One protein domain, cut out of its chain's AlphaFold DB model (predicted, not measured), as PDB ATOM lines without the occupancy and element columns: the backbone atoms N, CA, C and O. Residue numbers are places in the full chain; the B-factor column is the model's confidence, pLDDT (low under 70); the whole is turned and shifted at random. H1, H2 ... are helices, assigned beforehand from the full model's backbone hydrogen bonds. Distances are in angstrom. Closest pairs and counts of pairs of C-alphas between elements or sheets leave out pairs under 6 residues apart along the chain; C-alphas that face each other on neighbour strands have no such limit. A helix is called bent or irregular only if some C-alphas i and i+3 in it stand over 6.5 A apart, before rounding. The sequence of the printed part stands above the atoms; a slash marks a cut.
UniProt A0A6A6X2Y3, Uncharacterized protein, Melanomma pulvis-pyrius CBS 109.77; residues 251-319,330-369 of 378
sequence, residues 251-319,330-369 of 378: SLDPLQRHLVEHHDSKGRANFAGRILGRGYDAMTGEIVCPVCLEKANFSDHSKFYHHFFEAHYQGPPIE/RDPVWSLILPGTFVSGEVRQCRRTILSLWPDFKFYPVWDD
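AT A GLANCE: This is residues 251 to 319 and 330 to 369 of the 378 residues of an uncharacterized protein of Melanomma pulvis-pyrius CBS 109.77 (UniProt A0A6A6X2Y3). Mostly short helices form two groups along the longest axis, H1, H2 and H3 in one and H4 to H8 in the other, with the unnamed stretch of residues 278 to 300 running from the first group to the second. H6 and H4 lie nearest the middle and run opposite ways at a shallow tilt; after H6 the chain doubles back through H7 and H8 toward residues 347 to 351 of H6. Contacts between helices are few. The printed part has 109 residues, with eight named helices in the order H1 to H8 and no named strand; its class is all helix. It is compact, with a radius of gyration of the C-alphas of 14.7 A and spans of 46 by 31 by 23 A.

IN THESE COORDINATES: The longest helix, H6, has residues 345 to 357 and measures 18.5 A from C-alpha 345 at (178.106, 248.542, 167.443) to C-alpha 357 at (174.026, 236.187, 180.609). H6 is irregular, with C-alphas 349 and 352 7.9 A apart. H4, residues 301 to 311, is 15.1 A long. H7 has residues 359 to 363, and H8, residues 365 to 369, is irregular, with C-alphas 366 and 369 7.5 A apart. H5 has residues 333 to 336. H1, residues 253 to 262, is 13.8 A long and begins at C-alpha 253 at (168.089, 231.399, 186.618). H2 has residues 265 to 270 and H3 residues 272 to 277.

HOW THE PARTS SIT: H6 only just touches H8, with residues 347 to 351 alone and 3 pairs of C-alphas within 8 A; the closest are those of Arg 348 and Val 366, 5.9 A apart. H6 and H7 touch only at the corner, and only just, with 3 pairs within 8 A; the closest C-alphas are those of Leu 355 and Phe 361, 5.6 A apart. H7 and H8 meet only through their link. H4 is close to H6 but not clearly touching, opposite ways at a shallow tilt of 11 degrees; the closest C-alphas are those of His 301 and Leu 357, 7.5 A apart. H3 is close to H6 but not clearly touching, with the C-alphas of Gly 277 and Thr 353 closest at 6.2 A. H2 and H3 are close but not clearly touching, about perpendicular at 77 degrees, with the C-alphas of Arg 268 and Ile 275 closest at 7.4 A. H1 is close to H4 but not clearly touching, with the C-alphas of Asp 253 and His 301 closest at 6.4 A. H5 is close to H7 but not clearly touching, with the C-alphas of Trp 334 and Phe 363 closest at 6.4 A. Residues 287 to 288 form a short antiparallel pairing with residues 297 to 298. In H1, H2, H3 and H4 every O i to N i+4 pair is within hydrogen-bond range; in H6 7 of 9 are, in H7 and H8 0 of 1 each, with 1 of 2 O i to N i+3 pairs in each, and H5 is too short for an O i to N i+4 pair.

THE WHOLE: The C-alphas farthest apart are those of Lys 266 and Pro 339, 45.9 A. Residues 320 to 329 are not printed, and C-alphas 319 and 330 are 19.1 A apart across this cut, in the link from H4 to H5. The link from H3 to H4, 23 residues, is long. Mean pLDDT of the printed part is 86.2; residues 316 to 319, 330 to 341 and 369 are under 70.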
ATOM      1  N   SER A 251     169.442 227.270 181.371       86.31
ATOM      2  CA  SER A 251     169.043 228.436 182.145       86.31
ATOM      3  C   SER A 251     170.115 228.834 183.161       86.31
ATOM      4  O   SER A 251     170.721 228.001 183.840       86.31
ATOM      5  N   LEU A 252     170.329 230.143 183.277       92.38
ATOM      6  CA  LEU A 252     171.143 230.765 184.315       92.38
ATOM      7  C   LEU A 252     170.292 231.254 185.505       92.38
ATOM      8  O   LEU A 252     170.840 231.807 186.459       92.38
ATOM      9  N   ASP A 253     168.975 231.022 185.505       94.06
ATOM     10  CA  ASP A 253     168.089 231.399 186.618       94.06
ATOM     11  C   ASP A 253     168.530 230.803 187.972       94.06
ATOM     12  O   ASP A 253     168.402 231.486 188.991       94.06
ATOM     13  N   PRO A 254     169.105 229.579 188.055       94.94
ATOM     14  CA  PRO A 254     169.674 229.086 189.311       94.94
ATOM     15  C   PRO A 254     170.811 229.962 189.857       94.94
ATOM     16  O   PRO A 254     170.908 230.131 191.070       94.94
ATOM     17  N   LEU A 255     171.640 230.556 188.988       95.50
ATOM     18  CA  LEU A 255     172.715 231.462 189.400       95.50
ATOM     19  C   LEU A 255     172.169 232.793 189.914       95.50
ATOM     20  O   LEU A 255     172.628 233.286 190.943       95.50
ATOM     21  N   GLN A 256     171.168 233.342 189.231       97.06
ATOM     22  CA  GLN A 256     170.487 234.561 189.662       97.06
ATOM     23  C   GLN A 256     169.814 234.370 191.026       97.06
ATOM     24  O   GLN A 256     170.038 235.138 191.960       97.06
ATOM     25  N   ARG A 257     169.045 233.290 191.175       97.44
ATOM     26  CA  ARG A 257     168.418 232.919 192.443       97.44
ATOM     27  C   ARG A 257     169.454 232.719 193.544       97.44
ATOM     28  O   ARG A 257     169.281 233.251 194.634       97.44
ATOM     29  N   HIS A 258     170.570 232.052 193.242       97.81
ATOM     30  CA  HIS A 258     171.669 231.907 194.191       97.81
ATOM     31  C   HIS A 258     172.221 233.264 194.660       97.81
ATOM     32  O   HIS A 258     172.472 233.441 195.852       97.81
ATOM     33  N   LEU A 259     172.388 234.229 193.747       97.62
ATOM     34  CA  LEU A 259     172.847 235.579 194.087       97.62
ATOM     35  C   LEU A 259     171.919 236.288 195.078       97.62
ATOM     36  O   LEU A 259     172.403 236.991 195.967       97.62
ATOM     37  N   VAL A 260     170.609 236.098 194.932       97.62
ATOM     38  CA  VAL A 260     169.594 236.722 195.790       97.62
ATOM     39  C   VAL A 260     169.460 235.999 197.133       97.62
ATOM     40  O   VAL A 260     169.422 236.658 198.168       97.62
ATOM     41  N   GLU A 261     169.418 234.664 197.124       97.81
ATOM     42  CA  GLU A 261     169.125 233.837 198.305       97.81
ATOM     43  C   GLU A 261     170.323 233.659 199.248       97.81
ATOM     44  O   GLU A 261     170.136 233.517 200.455       97.81
ATOM     45  N   HIS A 262     171.551 233.648 198.719       98.00
ATOM     46  CA  HIS A 262     172.744 233.287 199.498       98.00
ATOM     47  C   HIS A 262     173.707 234.440 199.774       98.00
ATOM     48  O   HIS A 262     174.690 234.242 200.489       98.00
ATOM     49  N   HIS A 263     173.436 235.629 199.241       97.88
ATOM     50  CA  HIS A 263     174.243 236.820 199.497       97.88
ATOM     51  C   HIS A 263     173.336 237.944 199.971       97.88
ATOM     52  O   HIS A 263     172.233 238.125 199.461       97.88
ATOM     53  N   ASP A 264     173.778 238.702 200.964       97.81
ATOM     54  CA  ASP A 264     173.041 239.859 201.449       97.81
ATOM     55  C   ASP A 264     173.249 241.067 200.522       97.81
ATOM     56  O   ASP A 264     174.218 241.154 199.763       97.81
ATOM     57  N   SER A 265     172.334 242.037 200.579       97.81
ATOM     58  CA  SER A 265     172.405 243.238 199.735       97.81
ATOM     59  C   SER A 265     173.688 244.042 199.969       97.81
ATOM     60  O   SER A 265     174.264 244.562 199.016       97.81
ATOM     61  N   LYS A 266     174.184 244.097 201.213       97.88
ATOM     62  CA  LYS A 266     175.446 244.768 201.551       97.88
ATOM     63  C   LYS A 266     176.650 244.026 200.966       97.88
ATOM     64  O   LYS A 266     177.519 244.665 200.373       97.88
ATOM     65  N   GLY A 267     176.691 242.696 201.083       97.31
ATOM     66  CA  GLY A 267     177.719 241.863 200.461       97.31
ATOM     67  C   GLY A 267     177.766 242.045 198.947       97.31
ATOM     68  O   GLY A 267     178.843 242.268 198.394       97.31
ATOM     69  N   ARG A 268     176.608 242.050 198.277       97.88
ATOM     70  CA  ARG A 268     176.533 242.320 196.833       97.88
ATOM     71  C   ARG A 268     176.965 243.743 196.473       97.88
ATOM     72  O   ARG A 268     177.737 243.911 195.531       97.88
ATOM     73  N   ALA A 269     176.546 244.755 197.234       97.81
ATOM     74  CA  ALA A 269     176.918 246.151 196.992       97.81
ATOM     75  C   ALA A 269     178.442 246.373 197.018       97.81
ATOM     76  O   ALA A 269     178.971 247.100 196.177       97.81
ATOM     77  N   ASN A 270     179.170 245.679 197.903       97.88
ATOM     78  CA  ASN A 270     180.638 245.738 197.956       97.88
ATOM     79  C   ASN A 270     181.319 245.224 196.673       97.88
ATOM     80  O   ASN A 270     182.460 245.586 196.391       97.88
ATOM     81  N   PHE A 271     180.628 244.395 195.886       97.31
ATOM     82  CA  PHE A 271     181.116 243.839 194.623       97.31
ATOM     83  C   PHE A 271     180.283 244.302 193.422       97.31
ATOM     84  O   PHE A 271     180.280 243.637 192.383       97.31
ATOM     85  N   ALA A 272     179.607 245.453 193.531       97.31
ATOM     86  CA  ALA A 272     178.639 245.910 192.537       97.31
ATOM     87  C   ALA A 272     179.208 245.985 191.114       97.31
ATOM     88  O   ALA A 272     178.563 245.522 190.180       97.31
ATOM     89  N   GLY A 273     180.440 246.478 190.943       96.06
ATOM     90  CA  GLY A 273     181.085 246.534 189.625       96.06
ATOM     91  C   GLY A 273     181.286 245.153 188.987       96.06
ATOM     92  O   GLY A 273     181.054 244.986 187.792       96.06
ATOM     93  N   ARG A 274     181.651 244.136 189.781       94.81
ATOM     94  CA  ARG A 274     181.852 242.759 189.296       94.81
ATOM     95  C   ARG A 274     180.527 242.062 188.989       94.81
ATOM     96  O   ARG A 274     180.446 241.322 188.013       94.81
ATOM     97  N   ILE A 275     179.500 242.309 189.803       96.44
ATOM     98  CA  ILE A 275     178.141 241.789 189.590       96.44
ATOM     99  C   ILE A 275     177.530 242.417 188.325       96.44
ATOM    100  O   ILE A 275     177.065 241.687 187.450       96.44
ATOM    101  N   LEU A 276     177.661 243.738 188.165       95.94
ATOM    102  CA  LEU A 276     177.221 244.466 186.972       95.94
ATOM    103  C   LEU A 276     177.975 244.023 185.716       95.94
ATOM    104  O   LEU A 276     177.358 243.823 184.675       95.94
ATOM    105  N   GLY A 277     179.287 243.791 185.811       92.88
ATOM    106  CA  GLY A 277     180.082 243.254 184.702       92.88
ATOM    107  C   GLY A 277     179.620 241.869 184.227       92.88
ATOM    108  O   GLY A 277     179.824 241.522 183.063       92.88
ATOM    109  N   ARG A 278     178.951 241.097 185.099       94.25
ATOM    110  CA  ARG A 278     178.286 239.826 184.758       94.25
ATOM    111  C   ARG A 278     176.830 239.987 184.310       94.25
ATOM    112  O   ARG A 278     176.214 238.983 183.969       94.25
ATOM    113  N   GLY A 279     176.315 241.215 184.269       96.12
ATOM    114  CA  GLY A 279     174.978 241.538 183.782       96.12
ATOM    115  C   GLY A 279     173.883 241.485 184.845       96.12
ATOM    116  O   GLY A 279     172.724 241.315 184.490       96.12
ATOM    117  N   TYR A 280     174.224 241.615 186.130       97.81
ATOM    118  CA  TYR A 280     173.246 241.623 187.222       97.81
ATOM    119  C   TYR A 280     173.275 242.945 187.996       97.81
ATOM    120  O   TYR A 280     174.327 243.569 188.146       97.81
ATOM    121  N   ASP A 281     172.134 243.358 188.537       98.06
ATOM    122  CA  ASP A 281     172.049 244.470 189.477       98.06
ATOM    123  C   ASP A 281     172.479 244.004 190.874       98.06
ATOM    124  O   ASP A 281     172.048 242.964 191.375       98.06
ATOM    125  N   ALA A 282     173.351 244.766 191.531       98.00
ATOM    126  CA  ALA A 282     173.894 244.373 192.828       98.00
ATOM    127  C   ALA A 282     172.849 244.426 193.954       98.00
ATOM    128  O   ALA A 282     172.946 243.675 194.928       98.00
ATOM    129  N   MET A 283     171.842 245.290 193.835       97.75
ATOM    130  CA  MET A 283     170.838 245.482 194.875       97.75
ATOM    131  C   MET A 283     169.730 244.442 194.753       97.75
ATOM    132  O   MET A 283     169.458 243.731 195.727       97.75
ATOM    133  N   THR A 284     169.142 244.309 193.564       97.94
ATOM    134  CA  THR A 284     167.997 243.423 193.314       97.94
ATOM    135  C   THR A 284     168.411 242.006 192.924       97.94
ATOM    136  O   THR A 284     167.669 241.066 193.194       97.94
ATOM    137  N   GLY A 285     169.597 241.827 192.332       97.38
ATOM    138  CA  GLY A 285     169.995 240.571 191.688       97.38
ATOM    139  C   GLY A 285     169.272 240.315 190.362       97.38
ATOM    140  O   GLY A 285     169.380 239.220 189.814       97.38
ATOM    141  N   GLU A 286     168.519 241.288 189.844       98.00
ATOM    142  CA  GLU A 286     167.877 241.206 188.530       98.00
ATOM    143  C   GLU A 286     168.903 241.311 187.405       98.00
ATOM    144  O   GLU A 286     169.999 241.841 187.582       98.00
ATOM    145  N   ILE A 287     168.554 240.785 186.237       97.94
ATOM    146  CA  ILE A 287     169.402 240.856 185.048       97.94
ATOM    147  C   ILE A 287     169.291 242.259 184.466       97.94
ATOM    148  O   ILE A 287     168.185 242.719 184.211       97.94
ATOM    149  N   VAL A 288     170.422 242.905 184.209       97.94
ATOM    150  CA  VAL A 288     170.502 244.234 183.600       97.94
ATOM    151  C   VAL A 288     170.834 244.066 182.124       97.94
ATOM    152  O   VAL A 288     171.860 243.467 181.789       97.94
ATOM    153  N   CYS A 289     170.019 244.623 181.223       97.44
ATOM    154  CA  CYS A 289     170.396 244.670 179.812       97.44
ATOM    155  C   CYS A 289     171.626 245.576 179.637       97.44
ATOM    156  O   CYS A 289     171.545 246.772 179.934       97.44
ATOM    157  N   PRO A 290     172.757 245.058 179.122       96.12
ATOM    158  CA  PRO A 290     173.968 245.856 178.978       96.12
ATOM    159  C   PRO A 290     173.906 246.830 177.790       96.12
ATOM    160  O   PRO A 290     174.799 247.656 177.652       96.12
ATOM    161  N   VAL A 291     172.892 246.731 176.922       95.38
ATOM    162  CA  VAL A 291     172.766 247.544 175.698       95.38
ATOM    163  C   VAL A 291     171.836 248.745 175.909       95.38
ATOM    164  O   VAL A 291     172.055 249.805 175.333       95.38
ATOM    165  N   CYS A 292     170.816 248.625 176.766       96.12
ATOM    166  CA  CYS A 292     169.911 249.734 177.065       96.12
ATOM    167  C   CYS A 292     170.613 250.890 177.788       96.12
ATOM    168  O   CYS A 292     171.222 250.692 178.838       96.12
ATOM    169  N   LEU A 293     170.377 252.122 177.323       92.69
ATOM    170  CA  LEU A 293     170.793 253.340 178.031       92.69
ATOM    171  C   LEU A 293     170.168 253.439 179.430       92.69
ATOM    172  O   LEU A 293     170.849 253.772 180.396       92.69
ATOM    173  N   GLU A 294     168.882 253.102 179.543       93.19
ATOM    174  CA  GLU A 294     168.134 253.143 180.807       93.19
ATOM    175  C   GLU A 294     168.334 251.894 181.678       93.19
ATOM    176  O   GLU A 294     167.749 251.814 182.753       93.19
ATOM    177  N   LYS A 295     169.171 250.933 181.247       90.88
ATOM    178  CA  LYS A 295     169.463 249.692 181.988       90.88
ATOM    179  C   LYS A 295     168.193 248.954 182.432       90.88
ATOM    180  O   LYS A 295     167.948 248.779 183.622       90.88
ATOM    181  N   ALA A 296     167.380 248.526 181.465       95.50
ATOM    182  CA  ALA A 296     166.208 247.702 181.745       95.50
ATOM    183  C   ALA A 296     166.591 246.461 182.577       95.50
ATOM    184  O   ALA A 296     167.611 245.825 182.294       95.50
ATOM    185  N   ASN A 297     165.763 246.131 183.575       97.31
ATOM    186  CA  ASN A 297     165.977 245.024 184.507       97.31
ATOM    187  C   ASN A 297     164.963 243.895 184.288       97.31
ATOM    188  O   ASN A 297     163.799 244.154 183.974       97.31
ATOM    189  N   PHE A 298     165.386 242.646 184.495       97.44
ATOM    190  CA  PHE A 298     164.563 241.457 184.264       97.44
ATOM    191  C   PHE A 298     164.657 240.463 185.422       97.44
ATOM    192  O   PHE A 298     165.735 240.167 185.941       97.44
ATOM    193  N   SER A 299     163.508 239.891 185.785       96.31
ATOM    194  CA  SER A 299     163.403 238.894 186.854       96.31
ATOM    195  C   SER A 299     163.990 237.530 186.494       96.31
ATOM    196  O   SER A 299     164.270 236.754 187.397       96.31
ATOM    197  N   ASP A 300     164.130 237.226 185.204       95.06
ATOM    198  CA  ASP A 300     164.561 235.925 184.688       95.06
ATOM    199  C   ASP A 300     165.186 236.066 183.291       95.06
ATOM    200  O   ASP A 300     164.971 237.062 182.583       95.06
ATOM    201  N   HIS A 301     165.970 235.062 182.885       92.94
ATOM    202  CA  HIS A 301     166.709 235.111 181.619       92.94
ATOM    203  C   HIS A 301     165.787 235.043 180.400       92.94
ATOM    204  O   HIS A 301     166.114 235.623 179.369       92.94
ATOM    205  N   SER A 302     164.616 234.403 180.510       91.62
ATOM    206  CA  SER A 302     163.658 234.323 179.402       91.62
ATOM    207  C   SER A 302     163.158 235.708 178.990       91.62
ATOM    208  O   SER A 302     163.123 236.019 177.798       91.62
ATOM    209  N   LYS A 303     162.806 236.560 179.962       93.88
ATOM    210  CA  LYS A 303     162.391 237.947 179.702       93.88
ATOM    211  C   LYS A 303     163.523 238.788 179.125       93.88
ATOM    212  O   LYS A 303     163.286 239.553 178.193       93.88
ATOM    213  N   PHE A 304     164.742 238.620 179.640       94.94
ATOM    214  CA  PHE A 304     165.919 239.286 179.082       94.94
ATOM    215  C   PHE A 304     166.145 238.893 177.612       94.94
ATOM    216  O   PHE A 304     166.349 239.771 176.776       94.94
ATOM    217  N   TYR A 305     166.054 237.602 177.275       91.19
ATOM    218  CA  TYR A 305     166.221 237.135 175.895       91.19
ATOM    219  C   TYR A 305     165.157 237.723 174.968       91.19
ATOM    220  O   TYR A 305     165.500 238.232 173.905       91.19
ATOM    221  N   HIS A 306     163.888 237.713 175.386       89.44
ATOM    222  CA  HIS A 306     162.796 238.312 174.616       89.44
ATOM    223  C   HIS A 306     163.047 239.796 174.341       89.44
ATOM    224  O   HIS A 306     163.031 240.231 173.193       89.44
ATOM    225  N   HIS A 307     163.379 240.552 175.389       93.75
ATOM    226  CA  HIS A 307     163.726 241.961 175.262       93.75
ATOM    227  C   HIS A 307     164.905 242.186 174.306       93.75
ATOM    228  O   HIS A 307     164.859 243.089 173.474       93.75
ATOM    229  N   PHE A 308     165.951 241.361 174.394       91.75
ATOM    230  CA  PHE A 308     167.106 241.478 173.512       91.75
ATOM    231  C   PHE A 308     166.719 241.309 172.036       91.75
ATOM    232  O   PHE A 308     167.181 242.081 171.194       91.75
ATOM    233  N   PHE A 309     165.846 240.347 171.720       87.44
ATOM    234  CA  PHE A 309     165.345 240.165 170.356       87.44
ATOM    235  C   PHE A 309     164.502 241.336 169.865       87.44
ATOM    236  O   PHE A 309     164.665 241.760 168.727       87.44
ATOM    237  N   GLU A 310     163.619 241.865 170.704       89.19
ATOM    238  CA  GLU A 310     162.723 242.947 170.292       89.19
ATOM    239  C   GLU A 310     163.442 244.293 170.155       89.19
ATOM    240  O   GLU A 310     163.137 245.069 169.252       89.19
ATOM    241  N   ALA A 311     164.385 244.585 171.055       91.31
ATOM    242  CA  ALA A 311     164.980 245.914 171.173       91.31
ATOM    243  C   ALA A 311     166.363 246.045 170.517       91.31
ATOM    244  O   ALA A 311     166.744 247.145 170.116       91.31
ATOM    245  N   HIS A 312     167.141 244.959 170.437       90.12
ATOM    246  CA  HIS A 312     168.565 245.030 170.072       90.12
ATOM    247  C   HIS A 312     168.951 244.186 168.859       90.12
ATOM    248  O   HIS A 312     169.989 244.439 168.242       90.12
ATOM    249  N   TYR A 313     168.131 243.207 168.486       84.06
ATOM    250  CA  TYR A 313     168.374 242.384 167.313       84.06
ATOM    251  C   TYR A 313     167.760 243.027 166.061       84.06
ATOM    252  O   TYR A 313     166.553 243.206 165.964       84.06
ATOM    253  N   GLN A 314     168.608 243.370 165.086       80.56
ATOM    254  CA  GLN A 314     168.211 244.009 163.819       80.56
ATOM    255  C   GLN A 314     168.236 243.037 162.625       80.56
ATOM    256  O   GLN A 314     168.309 243.455 161.471       80.56
ATOM    257  N   GLY A 315     168.232 241.728 162.888       71.62
ATOM    258  CA  GLY A 315     168.154 240.722 161.834       71.62
ATOM    259  C   GLY A 315     166.757 240.616 161.222       71.62
ATOM    260  O   GLY A 315     165.803 241.163 161.780       71.62
ATOM    261  N   PRO A 316     166.606 239.881 160.100       66.12
ATOM    262  CA  PRO A 316     165.279 239.512 159.626       66.12
ATOM    263  C   PRO A 316     164.504 238.879 160.788       66.12
ATOM    264  O   PRO A 316     165.118 238.142 161.574       66.12
ATOM    265  N   PRO A 317     163.198 239.186 160.930       61.16
ATOM    266  CA  PRO A 317     162.378 238.558 161.946       61.16
ATOM    267  C   PRO A 317     162.529 237.058 161.753       61.16
ATOM    268  O   PRO A 317     162.171 236.498 160.719       61.16
ATOM    269  N   ILE A 318     163.154 236.424 162.735       60.00
ATOM    270  CA  ILE A 318     163.095 234.983 162.831       60.00
ATOM    271  C   ILE A 318     161.625 234.765 163.151       60.00
ATOM    272  O   ILE A 318     161.147 235.278 164.165       60.00
ATOM    273  N   GLU A 319     160.886 234.088 162.279       53.69
ATOM    274  CA  GLU A 319     159.602 233.514 162.665       53.69
ATOM    275  C   GLU A 319     159.921 232.449 163.720       53.69
ATOM    276  O   GLU A 319     160.044 231.257 163.451       53.69
ATOM    277  N   ARG A 330     168.837 218.430 167.705       51.59
ATOM    278  CA  ARG A 330     170.281 218.563 167.941       51.59
ATOM    279  C   ARG A 330     170.913 219.805 167.319       51.59
ATOM    280  O   ARG A 330     172.071 220.070 167.634       51.59
ATOM    281  N   ASP A 331     170.183 220.545 166.497       48.25
ATOM    282  CA  ASP A 331     170.698 221.737 165.849       48.25
ATOM    283  C   ASP A 331     170.150 222.989 166.535       48.25
ATOM    284  O   ASP A 331     168.933 223.165 166.622       48.25
ATOM    285  N   PRO A 332     171.026 223.857 167.074       55.53
ATOM    286  CA  PRO A 332     170.582 225.126 167.615       55.53
ATOM    287  C   PRO A 332     169.921 225.919 166.486       55.53
ATOM    288  O   PRO A 332     170.568 226.176 165.479       55.53
ATOM    289  N   VAL A 333     168.669 226.346 166.691       54.03
ATOM    290  CA  VAL A 333     167.898 227.285 165.840       54.03
ATOM    291  C   VAL A 333     168.763 228.451 165.326       54.03
ATOM    292  O   VAL A 333     168.553 228.972 164.236       54.03
ATOM    293  N   TRP A 334     169.805 228.803 166.081       52.94
ATOM    294  CA  TRP A 334     170.814 229.803 165.762       52.94
ATOM    295  C   TRP A 334     171.625 229.548 164.475       52.94
ATOM    296  O   TRP A 334     172.090 230.509 163.869       52.94
ATOM    297  N   SER A 335     171.765 228.304 163.997       53.06
ATOM    298  CA  SER A 335     172.457 228.016 162.725       53.06
ATOM    299  C   SER A 335     171.760 228.632 161.504       53.06
ATOM    300  O   SER A 335     172.408 228.886 160.490       53.06
ATOM    301  N   LEU A 336     170.466 228.946 161.621       52.25
ATOM    302  CA  LEU A 336     169.665 229.600 160.582       52.25
ATOM    303  C   LEU A 336     169.836 231.134 160.552       52.25
ATOM    304  O   LEU A 336     169.375 231.779 159.618       52.25
ATOM    305  N   ILE A 337     170.508 231.719 161.550       55.06
ATOM    306  CA  ILE A 337     170.641 233.178 161.752       55.06
ATOM    307  C   ILE A 337     171.959 233.732 161.181       55.06
ATOM    308  O   ILE A 337     172.137 234.942 161.037       55.06
ATOM    309  N   LEU A 338     172.889 232.843 160.828       55.44
ATOM    310  CA  LEU A 338     174.233 233.179 160.350       55.44
ATOM    311  C   LEU A 338     174.275 234.059 159.081       55.44
ATOM    312  O   LEU A 338     175.090 234.981 159.047       55.44
ATOM    313  N   PRO A 339     173.432 233.876 158.046       51.19
ATOM    314  CA  PRO A 339     173.499 234.709 156.853       51.19
ATOM    315  C   PRO A 339     172.515 235.885 156.954       51.19
ATOM    316  O   PRO A 339     171.361 235.770 156.555       51.19
ATOM    317  N   GLY A 340     172.973 237.037 157.456       52.81
ATOM    318  CA  GLY A 340     172.271 238.314 157.238       52.81
ATOM    319  C   GLY A 340     171.951 239.161 158.467       52.81
ATOM    320  O   GLY A 340     171.178 240.110 158.352       52.81
ATOM    321  N   THR A 341     172.524 238.870 159.635       60.06
ATOM    322  CA  THR A 341     172.268 239.683 160.829       60.06
ATOM    323  C   THR A 341     173.286 240.801 160.996       60.06
ATOM    324  O   THR A 341     174.473 240.580 161.233       60.06
ATOM    325  N   PHE A 342     172.809 242.041 160.885       70.31
ATOM    326  CA  PHE A 342     173.573 243.205 161.305       70.31
ATOM    327  C   PHE A 342     173.443 243.350 162.822       70.31
ATOM    328  O   PHE A 342     172.359 243.576 163.355       70.31
ATOM    329  N   VAL A 343     174.558 243.185 163.529       74.44
ATOM    330  CA  VAL A 343     174.636 243.415 164.972       74.44
ATOM    331  C   VAL A 343     175.168 244.825 165.202       74.44
ATOM    332  O   VAL A 343     176.258 245.149 164.719       74.44
ATOM    333  N   SER A 344     174.418 245.652 165.937       84.88
ATOM    334  CA  SER A 344     174.799 247.042 166.202       84.88
ATOM    335  C   SER A 344     176.155 247.141 166.919       84.88
ATOM    336  O   SER A 344     176.598 246.219 167.615       84.88
ATOM    337  N   GLY A 345     176.831 248.284 166.765       86.38
ATOM    338  CA  GLY A 345     178.106 248.542 167.443       86.38
ATOM    339  C   GLY A 345     178.004 248.448 168.972       86.38
ATOM    340  O   GLY A 345     178.937 247.983 169.620       86.38
ATOM    341  N   GLU A 346     176.853 248.808 169.539       90.56
ATOM    342  CA  GLU A 346     176.571 248.737 170.979       90.56
ATOM    343  C   GLU A 346     176.533 247.285 171.473       90.56
ATOM    344  O   GLU A 346     177.187 246.935 172.455       90.56
ATOM    345  N   VAL A 347     175.849 246.396 170.743       90.31
ATOM    346  CA  VAL A 347     175.821 244.963 171.070       90.31
ATOM    347  C   VAL A 347     177.231 244.365 170.997       90.31
ATOM    348  O   VAL A 347     177.606 243.573 171.863       90.31
ATOM    349  N   ARG A 348     178.051 244.778 170.018       88.00
ATOM    350  CA  ARG A 348     179.463 244.353 169.928       88.00
ATOM    351  C   ARG A 348     180.284 244.802 171.137       88.00
ATOM    352  O   ARG A 348     181.090 244.015 171.626       88.00
ATOM    353  N   GLN A 349     180.074 246.016 171.645       90.62
ATOM    354  CA  GLN A 349     180.758 246.502 172.852       90.62
ATOM    355  C   GLN A 349     180.358 245.700 174.098       90.62
ATOM    356  O   GLN A 349     181.201 245.423 174.952       90.62
ATOM    357  N   CYS A 350     179.104 245.248 174.164       92.75
ATOM    358  CA  CYS A 350     178.564 244.525 175.317       92.75
ATOM    359  C   CYS A 350     178.622 242.993 175.200       92.75
ATOM    360  O   CYS A 350     178.190 242.287 176.113       92.75
ATOM    361  N   ARG A 351     179.180 242.444 174.114       91.00
ATOM    362  CA  ARG A 351     179.119 241.007 173.793       91.00
ATOM    363  C   ARG A 351     179.637 240.069 174.884       91.00
ATOM    364  O   ARG A 351     179.089 238.984 175.038       91.00
ATOM    365  N   ARG A 352     180.650 240.468 175.669       90.88
ATOM    366  CA  ARG A 352     181.180 239.646 176.781       90.88
ATOM    367  C   ARG A 352     180.176 239.535 177.930       90.88
ATOM    368  O   ARG A 352     179.946 238.440 178.432       90.88
ATOM    369  N   THR A 353     179.527 240.640 178.294       92.88
ATOM    370  CA  THR A 353     178.453 240.643 179.300       92.88
ATOM    371  C   THR A 353     177.215 239.909 178.786       92.88
ATOM    372  O   THR A 353     176.597 239.143 179.521       92.88
ATOM    373  N   ILE A 354     176.884 240.050 177.500       93.06
ATOM    374  CA  ILE A 354     175.792 239.267 176.906       93.06
ATOM    375  C   ILE A 354     176.139 237.772 176.939       93.06
ATOM    376  O   ILE A 354     175.302 236.975 177.335       93.06
ATOM    377  N   LEU A 355     177.381 237.372 176.640       90.38
ATOM    378  CA  LEU A 355     177.827 235.975 176.737       90.38
ATOM    379  C   LEU A 355     177.770 235.413 178.166       90.38
ATOM    380  O   LEU A 355     177.553 234.207 178.357       90.38
ATOM    381  N   SER A 356     177.994 236.257 179.180       90.00
ATOM    382  CA  SER A 356     177.870 235.828 180.575       90.00
ATOM    383  C   SER A 356     176.422 235.567 180.968       90.00
ATOM    384  O   SER A 356     176.202 234.623 181.721       90.00
ATOM    385  N   LEU A 357     175.475 236.340 180.421       91.81
ATOM    386  CA  LEU A 357     174.026 236.187 180.609       91.81
ATOM    387  C   LEU A 357     173.384 235.165 179.663       91.81
ATOM    388  O   LEU A 357     172.319 234.634 179.949       91.81
ATOM    389  N   TRP A 358     174.008 234.895 178.523       90.19
ATOM    390  CA  TRP A 358     173.455 234.046 177.481       90.19
ATOM    391  C   TRP A 358     174.558 233.210 176.824       90.19
ATOM    392  O   TRP A 358     175.187 233.613 175.848       90.19
ATOM    393  N   PRO A 359     174.805 231.998 177.331       85.94
ATOM    394  CA  PRO A 359     175.902 231.149 176.871       85.94
ATOM    395  C   PRO A 359     175.781 230.711 175.405       85.94
ATOM    396  O   PRO A 359     176.795 230.429 174.767       85.94
ATOM    397  N   ASP A 360     174.561 230.665 174.868       83.12
ATOM    398  CA  ASP A 360     174.296 230.367 173.456       83.12
ATOM    399  C   ASP A 360     174.505 231.581 172.539       83.12
ATOM    400  O   ASP A 360     174.612 231.416 171.327       83.12
ATOM    401  N   PHE A 361     174.685 232.783 173.096       84.06
ATOM    402  CA  PHE A 361     175.040 233.978 172.327       84.06
ATOM    403  C   PHE A 361     176.370 233.830 171.570       84.06
ATOM    404  O   PHE A 361     176.648 234.566 170.628       84.06
ATOM    405  N   LYS A 362     177.189 232.837 171.930       79.94
ATOM    406  CA  LYS A 362     178.393 232.442 171.187       79.94
ATOM    407  C   LYS A 362     178.164 232.041 169.731       79.94
ATOM    408  O   LYS A 362     179.115 232.037 168.973       79.94
ATOM    409  N   PHE A 363     176.944 231.659 169.353       79.94
ATOM    410  CA  PHE A 363     176.635 231.225 167.986       79.94
ATOM    411  C   PHE A 363     176.261 232.389 167.051       79.94
ATOM    412  O   PHE A 363     175.852 232.151 165.920       79.94
ATOM    413  N   TYR A 364     176.353 233.636 167.524       77.94
ATOM    414  CA  TYR A 364     175.987 234.829 166.764       77.94
ATOM    415  C   TYR A 364     177.196 235.446 166.043       77.94
ATOM    416  O   TYR A 364     178.289 235.458 166.606       77.94
ATOM    417  N   PRO A 365     177.008 236.103 164.884       75.25
ATOM    418  CA  PRO A 365     178.105 236.715 164.114       75.25
ATOM    419  C   PRO A 365     178.736 237.952 164.787       75.25
ATOM    420  O   PRO A 365     179.660 238.579 164.274       75.25
ATOM    421  N   VAL A 366     178.288 238.319 165.991       78.81
ATOM    422  CA  VAL A 366     178.941 239.335 166.840       78.81
ATOM    423  C   VAL A 366     180.378 238.952 167.231       78.81
ATOM    424  O   VAL A 366     181.151 239.812 167.669       78.81
ATOM    425  N   TRP A 367     180.719 237.670 167.085       79.69
ATOM    426  CA  TRP A 367     182.044 237.112 167.334       79.69
ATOM    427  C   TRP A 367     182.895 237.014 166.071       79.69
ATOM    428  O   TRP A 367     184.030 236.562 166.169       79.69
ATOM    429  N   ASP A 368     182.416 237.469 164.909       73.69
ATOM    430  CA  ASP A 368     183.153 237.332 163.651       73.69
ATOM    431  C   ASP A 368     184.524 238.006 163.682       73.69
ATOM    432  O   ASP A 368     185.444 237.529 163.052       73.69
ATOM    433  N   ASP A 369     184.735 239.088 164.423       66.50
ATOM    434  CA  ASP A 369     186.069 239.691 164.570       66.50
ATOM    435  C   ASP A 369     187.020 238.839 165.430       66.50
ATOM    436  O   ASP A 369     188.238 238.860 165.245       66.50
TER     437      ASP A 369